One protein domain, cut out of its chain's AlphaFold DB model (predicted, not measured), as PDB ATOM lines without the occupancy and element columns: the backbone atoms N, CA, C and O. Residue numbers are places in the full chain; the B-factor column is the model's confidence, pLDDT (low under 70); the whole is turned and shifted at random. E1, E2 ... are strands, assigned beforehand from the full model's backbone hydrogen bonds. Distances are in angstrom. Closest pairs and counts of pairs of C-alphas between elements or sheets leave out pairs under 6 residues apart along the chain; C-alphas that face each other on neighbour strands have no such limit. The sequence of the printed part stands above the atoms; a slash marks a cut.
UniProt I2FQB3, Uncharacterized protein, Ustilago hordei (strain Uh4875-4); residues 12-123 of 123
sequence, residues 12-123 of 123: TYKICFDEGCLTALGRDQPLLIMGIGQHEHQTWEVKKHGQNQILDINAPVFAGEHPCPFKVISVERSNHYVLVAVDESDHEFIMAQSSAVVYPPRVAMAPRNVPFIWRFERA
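What this domain is: This is residues 12 to 123 of the 123 residues of an uncharacterized protein of Ustilago hordei (strain Uh4875-4) (UniProt I2FQB3). There is little regular structure, but one strongly twisted sheet bends round into a small, nearly closed barrel, E3 and E8 coming near each other where it stays open. E4 and the long loop of residues 47 to 70 lie over one end. The 112 printed residues have nine strands, E1 to E9, and no named helix; the all-strand, branched sheet is antiparallel, and named elements hold only 44 residues. The whole is compact, radius of gyration 13.1 A, spanning 35 by 28 by 28 A.

Where its parts are: Find E6, residues 80 to 86, 19.8 A long, from C-alpha 80 at (189.599, 150.283, 157.524). Look then for E5, 71 to 74; E7, 92 to 97; E8, 107 to 111; E9, 118 to 122, ending at (188.655, 139.230, 162.366); E1, 12 to 17; E2, 20 to 23; E3, 32 to 35; and E4, 44 to 46.

How they stand to each other: Beside E6, E5 lies on one side, N 73 and O 82 2.9 A apart, within hydrogen-bond range; E7 and E9 lie on the other. The closest C-alphas of E3 and E8, Leu 32 and Val 107, are 5.7 A apart.

The domain as a whole: The printed part has no cut. The E4 to E5 link is long; residues 27 and 49 to 68 are under pLDDT 70.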
ATOM      1  N   THR A  12     194.040 136.111 161.063       88.12
ATOM      2  CA  THR A  12     193.030 135.758 160.063       88.12
ATOM      3  C   THR A  12     191.892 136.777 159.991       88.12
ATOM      4  O   THR A  12     191.390 137.236 161.022       88.12
ATOM      5  N   TYR A  13     191.495 137.142 158.769       90.19
ATOM      6  CA  TYR A  13     190.511 138.183 158.496       90.19
ATOM      7  C   TYR A  13     189.578 137.840 157.333       90.19
ATOM      8  O   TYR A  13     189.971 137.174 156.379       90.19
ATOM      9  N   LYS A  14     188.371 138.406 157.358       92.06
ATOM     10  CA  LYS A  14     187.591 138.697 156.153       92.06
ATOM     11  C   LYS A  14     187.906 140.118 155.694       92.06
ATOM     12  O   LYS A  14     187.971 141.043 156.505       92.06
ATOM     13  N   ILE A  15     188.109 140.287 154.392       92.75
ATOM     14  CA  ILE A  15     188.464 141.570 153.776       92.75
ATOM     15  C   ILE A  15     187.281 142.000 152.929       92.75
ATOM     16  O   ILE A  15     186.993 141.369 151.918       92.75
ATOM     17  N   CYS A  16     186.561 143.025 153.362       94.19
ATOM     18  CA  CYS A  16     185.230 143.316 152.851       94.19
ATOM     19  C   CYS A  16     185.115 144.738 152.304       94.19
ATOM     20  O   CYS A  16     185.786 145.666 152.757       94.19
ATOM     21  N   PHE A  17     184.255 144.887 151.309       92.50
ATOM     22  CA  PHE A  17     183.868 146.145 150.697       92.50
ATOM     23  C   PHE A  17     182.355 146.120 150.509       92.50
ATOM     24  O   PHE A  17     181.821 145.172 149.935       92.50
ATOM     25  N   ASP A  18     181.687 147.162 151.004       89.56
ATOM     26  CA  ASP A  18     180.226 147.232 151.039       89.56
ATOM     27  C   ASP A  18     179.619 145.956 151.670       89.56
ATOM     28  O   ASP A  18     180.051 145.553 152.759       89.56
ATOM     29  N   GLU A  19     178.681 145.287 150.994       89.31
ATOM     30  CA  GLU A  19     178.048 144.043 151.457       89.31
ATOM     31  C   GLU A  19     178.758 142.752 151.000       89.31
ATOM     32  O   GLU A  19     178.211 141.652 151.119       89.31
ATOM     33  N   GLY A  20     179.979 142.854 150.468       94.19
ATOM     34  CA  GLY A  20     180.734 141.704 149.979       94.19
ATOM     35  C   GLY A  20     182.133 141.576 150.572       94.19
ATOM     36  O   GLY A  20     182.718 142.534 151.072       94.19
ATOM     37  N   CYS A  21     182.698 140.374 150.492       94.25
ATOM     38  CA  CYS A  21     184.068 140.086 150.889       94.25
ATOM     39  C   CYS A  21     184.882 139.502 149.736       94.25
ATOM     40  O   CYS A  21     184.370 138.813 148.845       94.25
ATOM     41  N   LEU A  22     186.176 139.801 149.783       91.94
ATOM     42  CA  LEU A  22     187.192 139.269 148.902       91.94
ATOM     43  C   LEU A  22     187.129 137.743 148.940       91.94
ATOM     44  O   LEU A  22     187.218 137.140 150.011       91.94
ATOM     45  N   THR A  23     186.948 137.138 147.774       90.88
ATOM     46  CA  THR A  23     186.711 135.706 147.617       90.88
ATOM     47  C   THR A  23     187.619 135.141 146.532       90.88
ATOM     48  O   THR A  23     187.659 135.673 145.419       90.88
ATOM     49  N   ALA A  24     188.321 134.052 146.843       86.94
ATOM     50  CA  ALA A  24     189.047 133.256 145.857       86.94
ATOM     51  C   ALA A  24     188.152 132.150 145.285       86.94
ATOM     52  O   ALA A  24     187.426 131.500 146.034       86.94
ATOM     53  N   LEU A  25     188.234 131.892 143.977       82.75
ATOM     54  CA  LEU A  25     187.549 130.751 143.343       82.75
ATOM     55  C   LEU A  25     188.463 129.556 143.042       82.75
ATOM     56  O   LEU A  25     187.992 128.520 142.588       82.75
ATOM     57  N   GLY A  26     189.766 129.698 143.261       74.50
ATOM     58  CA  GLY A  26     190.766 128.691 142.913       74.50
ATOM     59  C   GLY A  26     191.955 129.315 142.200       74.50
ATOM     60  O   GLY A  26     191.968 130.522 141.966       74.50
ATOM     61  N   ARG A  27     192.945 128.477 141.872       69.31
ATOM     62  CA  ARG A  27     194.211 128.875 141.240       69.31
ATOM     63  C   ARG A  27     193.978 129.578 139.897       69.31
ATOM     64  O   ARG A  27     193.094 129.183 139.141       69.31
ATOM     65  N   ASP A  28     194.747 130.628 139.633       70.62
ATOM     66  CA  ASP A  28     194.727 131.468 138.428       70.62
ATOM     67  C   ASP A  28     193.375 132.122 138.068       70.62
ATOM     68  O   ASP A  28     193.227 132.720 137.002       70.62
ATOM     69  N   GLN A  29     192.384 132.065 138.964       80.19
ATOM     70  CA  GLN A  29     191.116 132.776 138.810       80.19
ATOM     71  C   GLN A  29     191.218 134.201 139.372       80.19
ATOM     72  O   GLN A  29     191.993 134.447 140.303       80.19
ATOM     73  N   PRO A  30     190.434 135.155 138.834       80.25
ATOM     74  CA  PRO A  30     190.354 136.492 139.400       80.25
ATOM     75  C   PRO A  30     189.733 136.455 140.800       80.25
ATOM     76  O   PRO A  30     188.810 135.682 141.064       80.25
ATOM     77  N   LEU A  31     190.184 137.360 141.669       87.69
ATOM     78  CA  LEU A  31     189.511 137.614 142.939       87.69
ATOM     79  C   LEU A  31     188.179 138.323 142.711       87.69
ATOM     80  O   LEU A  31     188.053 139.223 141.871       87.69
ATOM     81  N   LEU A  32     187.188 137.923 143.498       90.88
ATOM     82  CA  LEU A  32     185.823 138.418 143.414       90.88
ATOM     83  C   LEU A  32     185.398 139.079 144.717       90.88
ATOM     84  O   LEU A  32     185.971 138.830 145.776       90.88
ATOM     85  N   ILE A  33     184.348 139.884 144.634       93.19
ATOM     86  CA  ILE A  33     183.614 140.400 145.783       93.19
ATOM     87  C   ILE A  33     182.279 139.657 145.809       93.19
ATOM     88  O   ILE A  33     181.426 139.870 144.949       93.19
ATOM     89  N   MET A  34     182.114 138.741 146.764       93.88
ATOM     90  CA  MET A  34     180.894 137.937 146.924       93.88
ATOM     91  C   MET A  34     180.241 138.232 148.271       93.88
ATOM     92  O   MET A  34     180.920 138.685 149.189       93.88
ATOM     93  N   GLY A  35     178.938 137.967 148.407       93.06
ATOM     94  CA  GLY A  35     178.215 138.240 149.649       93.06
ATOM     95  C   GLY A  35     178.859 137.566 150.864       93.06
ATOM     96  O   GLY A  35     179.437 136.478 150.764       93.06
ATOM     97  N   ILE A  36     178.776 138.223 152.020       90.06
ATOM     98  CA  ILE A  36     179.404 137.751 153.261       90.06
ATOM     99  C   ILE A  36     178.870 136.359 153.630       90.06
ATOM    100  O   ILE A  36     177.668 136.161 153.780       90.06
ATOM    101  N   GLY A  37     179.770 135.387 153.797       83.75
ATOM    102  CA  GLY A  37     179.426 134.015 154.183       83.75
ATOM    103  C   GLY A  37     178.835 133.157 153.061       83.75
ATOM    104  O   GLY A  37     178.467 132.016 153.318       83.75
ATOM    105  N   GLN A  38     178.761 133.663 151.826       84.50
ATOM    106  CA  GLN A  38     178.252 132.898 150.680       84.50
ATOM    107  C   GLN A  38     179.285 131.932 150.081       84.50
ATOM    108  O   GLN A  38     178.934 131.124 149.225       84.50
ATOM    109  N   HIS A  39     180.550 132.018 150.499       84.94
ATOM    110  CA  HIS A  39     181.624 131.176 149.986       84.94
ATOM    111  C   HIS A  39     182.641 130.849 151.085       84.94
ATOM    112  O   HIS A  39     182.942 131.691 151.931       84.94
ATOM    113  N   GLU A  40     183.197 129.638 151.059       83.56
ATOM    114  CA  GLU A  40     184.152 129.155 152.072       83.56
ATOM    115  C   GLU A  40     185.532 129.835 151.972       83.56
ATOM    116  O   GLU A  40     186.247 129.976 152.961       83.56
ATOM    117  N   HIS A  41     185.875 130.354 150.792       87.00
ATOM    118  CA  HIS A  41     187.171 130.976 150.496       87.00
ATOM    119  C   HIS A  41     187.163 132.506 150.686       87.00
ATOM    120  O   HIS A  41     187.585 133.252 149.801       87.00
ATOM    121  N   GLN A  42     186.629 132.976 151.817       90.06
ATOM    122  CA  GLN A  42     186.538 134.407 152.184       90.06
ATOM    123  C   GLN A  42     187.465 134.810 153.337       90.06
ATOM    124  O   GLN A  42     187.406 135.936 153.838       90.06
ATOM    125  N   THR A  43     188.301 133.875 153.766       89.50
ATOM    126  CA  THR A  43     189.131 133.978 154.958       89.50
ATOM    127  C   THR A  43     190.592 134.075 154.539       89.50
ATOM    128  O   THR A  43     191.091 133.219 153.812       89.50
ATOM    129  N   TRP A  44     191.273 135.118 155.002       85.75
ATOM    130  CA  TRP A  44     192.603 135.517 154.549       85.75
ATOM    131  C   TRP A  44     193.565 135.637 155.718       85.75
ATOM    132  O   TRP A  44     193.205 136.161 156.771       85.75
ATOM    133  N   GLU A  45     194.801 135.195 155.525       84.44
ATOM    134  CA  GLU A  45     195.857 135.359 156.515       84.44
ATOM    135  C   GLU A  45     196.641 136.651 156.239       84.44
ATOM    136  O   GLU A  45     197.189 136.864 155.162       84.44
ATOM    137  N   VAL A  46     196.693 137.552 157.215       82.50
ATOM    138  CA  VAL A  46     197.530 138.754 157.181       82.50
ATOM    139  C   VAL A  46     198.826 138.442 157.913       82.50
ATOM    140  O   VAL A  46     198.797 138.108 159.100       82.50
ATOM    141  N   LYS A  47     199.961 138.618 157.235       80.00
ATOM    142  CA  LYS A  47     201.294 138.485 157.826       80.00
ATOM    143  C   LYS A  47     202.051 139.807 157.719       80.00
ATOM    144  O   LYS A  47     201.681 140.737 157.008       80.00
ATOM    145  N   LYS A  48     203.137 139.945 158.457       75.19
ATOM    146  CA  LYS A  48     204.085 141.037 158.294       75.19
ATOM    147  C   LYS A  48     205.357 140.465 157.698       75.19
ATOM    148  O   LYS A  48     205.836 139.417 158.111       75.19
ATOM    149  N   HIS A  49     205.932 141.170 156.734       69.31
ATOM    150  CA  HIS A  49     207.183 140.753 156.118       69.31
ATOM    151  C   HIS A  49     208.103 141.964 155.983       69.31
ATOM    152  O   HIS A  49     207.887 142.875 155.178       69.31
ATOM    153  N   GLY A  50     209.133 141.996 156.825       66.56
ATOM    154  CA  GLY A  50     210.014 143.152 156.953       66.56
ATOM    155  C   GLY A  50     209.286 144.391 157.494       66.56
ATOM    156  O   GLY A  50     208.520 144.316 158.458       66.56
ATOM    157  N   GLN A  51     209.554 145.557 156.893       55.97
ATOM    158  CA  GLN A  51     208.920 146.832 157.267       55.97
ATOM    159  C   GLN A  51     207.509 147.003 156.679       55.97
ATOM    160  O   GLN A  51     206.751 147.848 157.152       55.97
ATOM    161  N   ASN A  52     207.139 146.173 155.701       56.03
ATOM    162  CA  ASN A  52     205.834 146.198 155.051       56.03
ATOM    163  C   ASN A  52     204.916 145.109 155.638       56.03
ATOM    164  O   ASN A  52     205.355 144.047 156.078       56.03
ATOM    165  N   GLN A  53     203.615 145.383 155.678       55.72
ATOM    166  CA  GLN A  53     202.611 144.411 156.113       55.72
ATOM    167  C   GLN A  53     202.149 143.620 154.899       55.72
ATOM    168  O   GLN A  53     201.241 144.061 154.212       55.72
ATOM    169  N   ILE A  54     202.788 142.489 154.606       54.66
ATOM    170  CA  ILE A  54     202.351 141.650 153.492       54.66
ATOM    171  C   ILE A  54     201.032 140.993 153.860       54.66
ATOM    172  O   ILE A  54     200.970 140.026 154.612       54.66
ATOM    173  N   LEU A  55     199.961 141.480 153.251       56.03
ATOM    174  CA  LEU A  55     198.776 140.666 153.141       56.03
ATOM    175  C   LEU A  55     199.153 139.418 152.328       56.03
ATOM    176  O   LEU A  55     199.298 139.493 151.108       56.03
ATOM    177  N   ASP A  56     199.362 138.299 153.024       49.81
ATOM    178  CA  ASP A  56     199.564 136.983 152.429       49.81
ATOM    179  C   ASP A  56     198.195 136.500 151.961       49.81
ATOM    180  O   ASP A  56     197.539 135.627 152.534       49.81
ATOM    181  N   ILE A  57     197.713 137.172 150.916       52.47
ATOM    182  CA  ILE A  57     196.614 136.667 150.128       52.47
ATOM    183  C   ILE A  57     197.172 135.395 149.482       52.47
ATOM    184  O   ILE A  57     197.713 135.452 148.380       52.47
ATOM    185  N   ASN A  58     197.024 134.243 150.143       39.34
ATOM    186  CA  ASN A  58     197.309 132.909 149.592       39.34
ATOM    187  C   ASN A  58     196.438 132.568 148.352       39.34
ATOM    188  O   ASN A  58     196.278 131.411 147.978       39.34
ATOM    189  N   ALA A  59     195.865 133.578 147.697       35.62
ATOM    190  CA  ALA A  59     195.278 133.530 146.374       35.62
ATOM    191  C   ALA A  59     195.468 134.909 145.717       35.62
ATOM    192  O   ALA A  59     194.774 135.860 146.059       35.62
ATOM    193  N   PRO A  60     196.443 135.076 144.823       40.31
ATOM    194  CA  PRO A  60     196.741 136.409 144.326       40.31
ATOM    195  C   PRO A  60     195.607 137.043 143.523       40.31
ATOM    196  O   PRO A  60     194.608 136.418 143.180       40.31
ATOM    197  N   VAL A  61     195.783 138.328 143.210       48.16
ATOM    198  CA  VAL A  61     194.886 139.108 142.337       48.16
ATOM    199  C   VAL A  61     194.618 138.371 141.000       48.16
ATOM    200  O   VAL A  61     193.568 138.563 140.392       48.16
ATOM    201  N   PHE A  62     195.512 137.438 140.643       46.16
ATOM    202  CA  PHE A  62     195.261 136.167 139.949       46.16
ATOM    203  C   PHE A  62     195.821 135.046 140.818       46.16
ATOM    204  O   PHE A  62     196.958 135.195 141.235       46.16
ATOM    205  N   ALA A  63     195.123 133.955 141.111       45.50
ATOM    206  CA  ALA A  63     195.607 132.998 142.107       45.50
ATOM    207  C   ALA A  63     196.868 132.158 141.722       45.50
ATOM    208  O   ALA A  63     196.784 130.946 141.617       45.50
ATOM    209  N   GLY A  64     198.028 132.769 141.498       44.00
ATOM    210  CA  GLY A  64     199.349 132.172 141.256       44.00
ATOM    211  C   GLY A  64     200.222 131.905 142.504       44.00
ATOM    212  O   GLY A  64     199.828 132.131 143.645       44.00
ATOM    213  N   GLU A  65     201.437 131.400 142.271       48.25
ATOM    214  CA  GLU A  65     202.364 130.829 143.274       48.25
ATOM    215  C   GLU A  65     203.083 131.831 144.191       48.25
ATOM    216  O   GLU A  65     203.715 131.424 145.167       48.25
ATOM    217  N   HIS A  66     202.994 133.131 143.903       55.03
ATOM    218  CA  HIS A  66     203.738 134.165 144.620       55.03
ATOM    219  C   HIS A  66     202.792 135.270 145.111       55.03
ATOM    220  O   HIS A  66     202.270 136.027 144.287       55.03
ATOM    221  N   PRO A  67     202.539 135.380 146.432       59.75
ATOM    222  CA  PRO A  67     201.694 136.436 146.971       59.75
ATOM    223  C   PRO A  67     202.309 137.809 146.677       59.75
ATOM    224  O   PRO A  67     203.501 138.039 146.885       59.75
ATOM    225  N   CYS A  68     201.487 138.733 146.177       66.56
ATOM    226  CA  CYS A  68     201.917 140.104 145.921       66.56
ATOM    227  C   CYS A  68     201.928 140.891 147.244       66.56
ATOM    228  O   CYS A  68     200.898 140.941 147.922       66.56
ATOM    229  N   PRO A  69     203.055 141.511 147.638       73.62
ATOM    230  CA  PRO A  69     203.109 142.326 148.840       73.62
ATOM    231  C   PRO A  69     202.284 143.605 148.677       73.62
ATOM    232  O   PRO A  69     202.515 144.397 147.764       73.62
ATOM    233  N   PHE A  70     201.386 143.864 149.625       80.38
ATOM    234  CA  PHE A  70     200.701 145.152 149.741       80.38
ATOM    235  C   PHE A  70     201.274 145.960 150.908       80.38
ATOM    236  O   PHE A  70     201.596 145.417 151.955       80.38
ATOM    237  N   LYS A  71     201.375 147.280 150.774       81.50
ATOM    238  CA  LYS A  71     201.425 148.195 151.915       81.50
ATOM    239  C   LYS A  71     199.992 148.393 152.410       81.50
ATOM    240  O   LYS A  71     199.108 148.763 151.637       81.50
ATOM    241  N   VAL A  72     199.769 148.183 153.704       84.12
ATOM    242  CA  VAL A  72     198.460 148.376 154.342       84.12
ATOM    243  C   VAL A  72     198.442 149.728 155.052       84.12
ATOM    244  O   VAL A  72     199.139 149.924 156.050       84.12
ATOM    245  N   ILE A  73     197.656 150.672 154.535       85.38
ATOM    246  CA  ILE A  73     197.560 152.040 155.058       85.38
ATOM    247  C   ILE A  73     196.245 152.187 155.820       85.38
ATOM    248  O   ILE A  73     195.176 152.119 155.219       85.38
ATOM    249  N   SER A  74     196.315 152.407 157.135       85.31
ATOM    250  CA  SER A  74     195.129 152.700 157.951       85.31
ATOM    251  C   SER A  74     194.507 154.018 157.524       85.31
ATOM    252  O   SER A  74     195.205 155.026 157.410       85.31
ATOM    253  N   VAL A  75     193.186 154.026 157.374       83.25
ATOM    254  CA  VAL A  75     192.420 155.276 157.390       83.25
ATOM    255  C   VAL A  75     192.004 155.592 158.833       83.25
ATOM    256  O   VAL A  75     192.148 154.748 159.715       83.25
ATOM    257  N   GLU A  76     191.539 156.813 159.110       72.44
ATOM    258  CA  GLU A  76     191.236 157.306 160.473       72.44
ATOM    259  C   GLU A  76     190.233 156.431 161.253       72.44
ATOM    260  O   GLU A  76     190.213 156.435 162.486       72.44
ATOM    261  N   ARG A  77     189.413 155.650 160.542       71.38
ATOM    262  CA  ARG A  77     188.490 154.677 161.131       71.38
ATOM    263  C   ARG A  77     189.253 153.437 161.587       71.38
ATOM    264  O   ARG A  77     190.107 152.920 160.870       71.38
ATOM    265  N   SER A  78     188.895 152.901 162.758       74.88
ATOM    266  CA  SER A  78     189.329 151.555 163.151       74.88
ATOM    267  C   SER A  78     189.029 150.573 162.016       74.88
ATOM    268  O   SER A  78     188.056 150.780 161.304       74.88
ATOM    269  N   ASN A  79     189.873 149.560 161.826       87.50
ATOM    270  CA  ASN A  79     189.683 148.425 160.912       87.50
ATOM    271  C   ASN A  79     189.462 148.705 159.409       87.50
ATOM    272  O   ASN A  79     189.095 147.786 158.678       87.50
ATOM    273  N   HIS A  80     189.708 149.925 158.936       90.75
ATOM    274  CA  HIS A  80     189.599 150.283 157.524       90.75
ATOM    275  C   HIS A  80     190.974 150.623 156.949       90.75
ATOM    276  O   HIS A  80     191.747 151.369 157.559       90.75
ATOM    277  N   TYR A  81     191.270 150.098 155.763       89.19
ATOM    278  CA  TYR A  81     192.602 150.163 155.178       89.19
ATOM    279  C   TYR A  81     192.568 150.329 153.659       89.19
ATOM    280  O   TYR A  81     191.696 149.801 152.970       89.19
ATOM    281  N   VAL A  82     193.568 151.029 153.133       90.19
ATOM    282  CA  VAL A  82     193.909 151.021 151.709       90.19
ATOM    283  C   VAL A  82     195.032 150.009 151.500       90.19
ATOM    284  O   VAL A  82     196.028 150.033 152.227       90.19
ATOM    285  N   LEU A  83     194.872 149.132 150.512       88.56
ATOM    286  CA  LEU A  83     195.881 148.152 150.115       88.56
ATOM    287  C   LEU A  83     196.614 148.673 148.884       88.56
ATOM    288  O   LEU A  83     196.008 148.781 147.820       88.56
ATOM    289  N   VAL A  84     197.890 149.018 149.044       87.12
ATOM    290  CA  VAL A  84     198.725 149.623 147.998       87.12
ATOM    291  C   VAL A  84     199.768 148.615 147.524       87.12
ATOM    292  O   VAL A  84     200.563 148.155 148.334       87.12
ATOM    293  N   ALA A  85     199.800 148.285 146.238       83.38
ATOM    294  CA  ALA A  85     200.931 147.580 145.635       83.38
ATOM    295  C   ALA A  85     201.884 148.588 144.991       83.38
ATOM    296  O   ALA A  85     201.466 149.677 144.591       83.38
ATOM    297  N   VAL A  86     203.151 148.208 144.880       80.81
ATOM    298  CA  VAL A  86     204.186 148.991 144.201       80.81
ATOM    299  C   VAL A  86     204.801 148.112 143.120       80.81
ATOM    300  O   VAL A  86     205.105 146.950 143.398       80.81
ATOM    301  N   ASP A  87     204.923 148.630 141.899       78.50
ATOM    302  CA  ASP A  87     205.600 147.927 140.804       78.50
ATOM    303  C   ASP A  87     207.131 148.104 140.857       78.50
ATOM    304  O   ASP A  87     207.675 148.774 141.734       78.50
ATOM    305  N   GLU A  88     207.849 147.495 139.911       77.31
ATOM    306  CA  GLU A  88     209.317 147.585 139.823       77.31
ATOM    307  C   GLU A  88     209.835 148.999 139.496       77.31
ATOM    308  O   GLU A  88     211.028 149.266 139.621       77.31
ATOM    309  N   SER A  89     208.952 149.904 139.061       82.75
ATOM    310  CA  SER A  89     209.245 151.301 138.726       82.75
ATOM    311  C   SER A  89     208.779 152.279 139.816       82.75
ATOM    312  O   SER A  89     208.654 153.472 139.548       82.75
ATOM    313  N   ASP A  90     208.512 151.788 141.032       82.00
ATOM    314  CA  ASP A  90     207.986 152.554 142.168       82.00
ATOM    315  C   ASP A  90     206.607 153.212 141.927       82.00
ATOM    316  O   ASP A  90     206.197 154.116 142.663       82.00
ATOM    317  N   HIS A  91     205.830 152.752 140.940       83.94
ATOM    318  CA  HIS A  91     204.457 153.220 140.769       83.94
ATOM    319  C   HIS A  91     203.521 152.556 141.775       83.94
ATOM    320  O   HIS A  91     203.465 151.332 141.904       83.94
ATOM    321  N   GLU A  92     202.730 153.384 142.456       87.38
ATOM    322  CA  GLU A  92     201.748 152.917 143.426       87.38
ATOM    323  C   GLU A  92     200.374 152.680 142.785       87.38
ATOM    324  O   GLU A  92     199.772 153.564 142.167       87.38
ATOM    325  N   PHE A  93     199.830 151.496 143.038       86.00
ATOM    326  CA  PHE A  93     198.481 151.087 142.661       86.00
ATOM    327  C   PHE A  93     197.714 150.651 143.900       86.00
ATOM    328  O   PHE A  93     198.310 150.239 144.890       86.00
ATOM    329  N   ILE A  94     196.387 150.687 143.854       89.56
ATOM    330  CA  ILE A  94     195.545 150.144 144.920       89.56
ATOM    331  C   ILE A  94     194.766 148.930 144.451       89.56
ATOM    332  O   ILE A  94     194.360 148.850 143.294       89.56
ATOM    333  N   MET A  95     194.505 148.015 145.376       89.44
ATOM    334  CA  MET A  95     193.512 146.971 145.170       89.44
ATOM    335  C   MET A  95     192.110 147.572 145.318       89.44
ATOM    336  O   MET A  95     191.775 148.093 146.384       89.44
ATOM    337  N   ALA A  96     191.287 147.482 144.276       91.19
ATOM    338  CA  ALA A  96     189.933 148.031 144.252       91.19
ATOM    339  C   ALA A  96     188.965 147.130 143.473       91.19
ATOM    340  O   ALA A  96     189.381 146.243 142.726       91.19
ATOM    341  N   GLN A  97     187.663 147.376 143.612       91.06
ATOM    342  CA  GLN A  97     186.675 146.810 142.696       91.06
ATOM    343  C   GLN A  97     186.940 147.310 141.265       91.06
ATOM    344  O   GLN A  97     187.150 148.502 141.035       91.06
ATOM    345  N   SER A  98     186.899 146.399 140.295       88.88
ATOM    346  CA  SER A  98     186.982 146.720 138.871       88.88
ATOM    347  C   SER A  98     185.795 147.583 138.427       88.88
ATOM    348  O   SER A  98     184.657 147.347 138.829       88.88
ATOM    349  N   SER A  99     186.049 148.550 137.543       86.00
ATOM    350  CA  SER A  99     185.003 149.356 136.899       86.00
ATOM    351  C   SER A  99     184.237 148.603 135.804       86.00
ATOM    352  O   SER A  99     183.232 149.107 135.304       86.00
ATOM    353  N   ALA A 100     184.697 147.410 135.412       85.56
ATOM    354  CA  ALA A 100     183.988 146.575 134.456       85.56
ATOM    355  C   ALA A 100     182.646 146.109 135.040       85.56
ATOM    356  O   ALA A 100     182.580 145.614 136.166       85.56
ATOM    357  N   VAL A 101     181.576 146.220 134.250       85.19
ATOM    358  CA  VAL A 101     180.229 145.789 134.649       85.19
ATOM    359  C   VAL A 101     180.119 144.270 134.483       85.19
ATOM    360  O   VAL A 101     179.636 143.768 133.472       85.19
ATOM    361  N   VAL A 102     180.629 143.533 135.469       87.00
ATOM    362  CA  VAL A 102     180.597 142.065 135.540       87.00
ATOM    363  C   VAL A 102     180.046 141.616 136.891       87.00
ATOM    364  O   VAL A 102     180.297 142.262 137.907       87.00
ATOM    365  N   TYR A 103     179.301 140.506 136.904       87.25
ATOM    366  CA  TYR A 103     178.765 139.914 138.128       87.25
ATOM    367  C   TYR A 103     179.246 138.461 138.298       87.25
ATOM    368  O   TYR A 103     179.134 137.685 137.345       87.25
ATOM    369  N   PRO A 104     179.747 138.076 139.488       88.62
ATOM    370  CA  PRO A 104     180.035 138.948 140.636       88.62
ATOM    371  C   PRO A 104     181.159 139.968 140.336       88.62
ATOM    372  O   PRO A 104     181.974 139.727 139.436       88.62
ATOM    373  N   PRO A 105     181.209 141.112 141.053       91.81
ATOM    374  CA  PRO A 105     182.241 142.122 140.842       91.81
ATOM    375  C   PRO A 105     183.646 141.547 141.031       91.81
ATOM    376  O   PRO A 105     183.902 140.781 141.961       91.81
ATOM    377  N   ARG A 106     184.568 141.935 140.149       90.31
ATOM    378  CA  ARG A 106     185.978 141.521 140.200       90.31
ATOM    379  C   ARG A 106     186.825 142.541 140.942       90.31
ATOM    380  O   ARG A 106     186.484 143.722 140.975       90.31
ATOM    381  N   VAL A 107     187.965 142.100 141.452       89.25
ATOM    382  CA  VAL A 107     189.014 142.969 141.993       89.25
ATOM    383  C   VAL A 107     190.083 143.215 140.930       89.25
ATOM    384  O   VAL A 107     190.395 142.335 140.130       89.25
ATOM    385  N   ALA A 108     190.622 144.430 140.895       87.00
ATOM    386  CA  ALA A 108     191.679 144.840 139.983       87.00
ATOM    387  C   ALA A 108     192.657 145.798 140.675       87.00
ATOM    388  O   ALA A 108     192.359 146.374 141.725       87.00
ATOM    389  N   MET A 109     193.815 145.991 140.045       86.62
ATOM    390  CA  MET A 109     194.721 147.079 140.393       86.62
ATOM    391  C   MET A 109     194.228 148.370 139.739       86.62
ATOM    392  O   MET A 109     193.977 148.405 138.534       86.62
ATOM    393  N   ALA A 110     194.082 149.423 140.534       86.06
ATOM    394  CA  ALA A 110     193.631 150.735 140.097       86.06
ATOM    395  C   ALA A 110     194.667 151.816 140.450       86.06
ATOM    396  O   ALA A 110     195.441 151.638 141.394       86.06
ATOM    397  N   PRO A 111     194.694 152.951 139.734       86.75
ATOM    398  CA  PRO A 111     195.555 154.073 140.092       86.75
ATOM    399  C   PRO A 111     195.295 154.581 141.520       86.75
ATOM    400  O   PRO A 111     194.164 154.566 142.011       86.75
ATOM    401  N   ARG A 112     196.341 155.078 142.194       84.44
ATOM    402  CA  ARG A 112     196.302 155.467 143.618       84.44
ATOM    403  C   ARG A 112     195.282 156.554 143.978       84.44
ATOM    404  O   ARG A 112     194.896 156.655 145.144       84.44
ATOM    405  N   ASN A 113     194.861 157.354 143.000       84.69
ATOM    406  CA  ASN A 113     193.868 158.419 143.154       84.69
ATOM    407  C   ASN A 113     192.416 157.908 143.220       84.69
ATOM    408  O   ASN A 113     191.514 158.706 143.478       84.69
ATOM    409  N   VAL A 114     192.170 156.611 143.008       82.75
ATOM    410  CA  VAL A 114     190.843 156.011 143.188       82.75
ATOM    411  C   VAL A 114     190.525 155.905 144.691       82.75
ATOM    412  O   VAL A 114     191.322 155.354 145.453       82.75
ATOM    413  N   PRO A 115     189.379 156.418 145.170       85.56
ATOM    414  CA  PRO A 115     189.014 156.326 146.579       85.56
ATOM    415  C   PRO A 115     188.417 154.945 146.884       85.56
ATOM    416  O   PRO A 115     187.207 154.755 146.796       85.56
ATOM    417  N   PHE A 116     189.260 153.976 147.245       91.81
ATOM    418  CA  PHE A 116     188.814 152.631 147.621       91.81
ATOM    419  C   PHE A 116     189.383 152.208 148.976       91.81
ATOM    420  O   PHE A 116     190.577 152.364 149.236       91.81
ATOM    421  N   ILE A 117     188.519 151.693 149.853       93.25
ATOM    422  CA  ILE A 117     188.857 151.346 151.237       93.25
ATOM    423  C   ILE A 117     188.269 149.973 151.549       93.25
ATOM    424  O   ILE A 117     187.070 149.753 151.388       93.25
ATOM    425  N   TRP A 118     189.115 149.078 152.046       93.44
ATOM    426  CA  TRP A 118     188.731 147.759 152.527       93.44
ATOM    427  C   TRP A 118     188.497 147.785 154.030       93.44
ATOM    428  O   TRP A 118     189.210 148.452 154.782       93.44
ATOM    429  N   ARG A 119     187.522 147.009 154.482       93.69
ATOM    430  CA  ARG A 119     187.222 146.781 155.890       93.69
ATOM    431  C   ARG A 119     187.714 145.398 156.287       93.69
ATOM    432  O   ARG A 119     187.380 144.414 155.641       93.69
ATOM    433  N   PHE A 120     188.505 145.329 157.346       91.94
ATOM    434  CA  PHE A 120     189.062 144.082 157.853       91.94
ATOM    435  C   PHE A 120     188.260 143.637 159.076       91.94
ATOM    436  O   PHE A 120     188.204 144.341 160.087       91.94
ATOM    437  N   GLU A 121     187.631 142.473 158.992       91.69
ATOM    438  CA  GLU A 121     186.944 141.818 160.105       91.69
ATOM    439  C   GLU A 121     187.775 140.624 160.559       91.69
ATOM    440  O   GLU A 121     188.212 139.848 159.720       91.69
ATOM    441  N   ARG A 122     188.017 140.458 161.863       89.81
ATOM    442  CA  ARG A 122     188.655 139.230 162.366       89.81
ATOM    443  C   ARG A 122     187.746 138.031 162.069       89.81
ATOM    444  O   ARG A 122     186.543 138.128 162.312       89.81
ATOM    445  N   ALA A 123     188.329 136.963 161.523       82.31
ATOM    446  CA  ALA A 123     187.639 135.699 161.258       82.31
ATOM    447  C   ALA A 123     187.596 134.804 162.502       82.31
ATOM    448  O   ALA A 123     188.523 134.921 163.339       82.31
TER     449      ALA A 123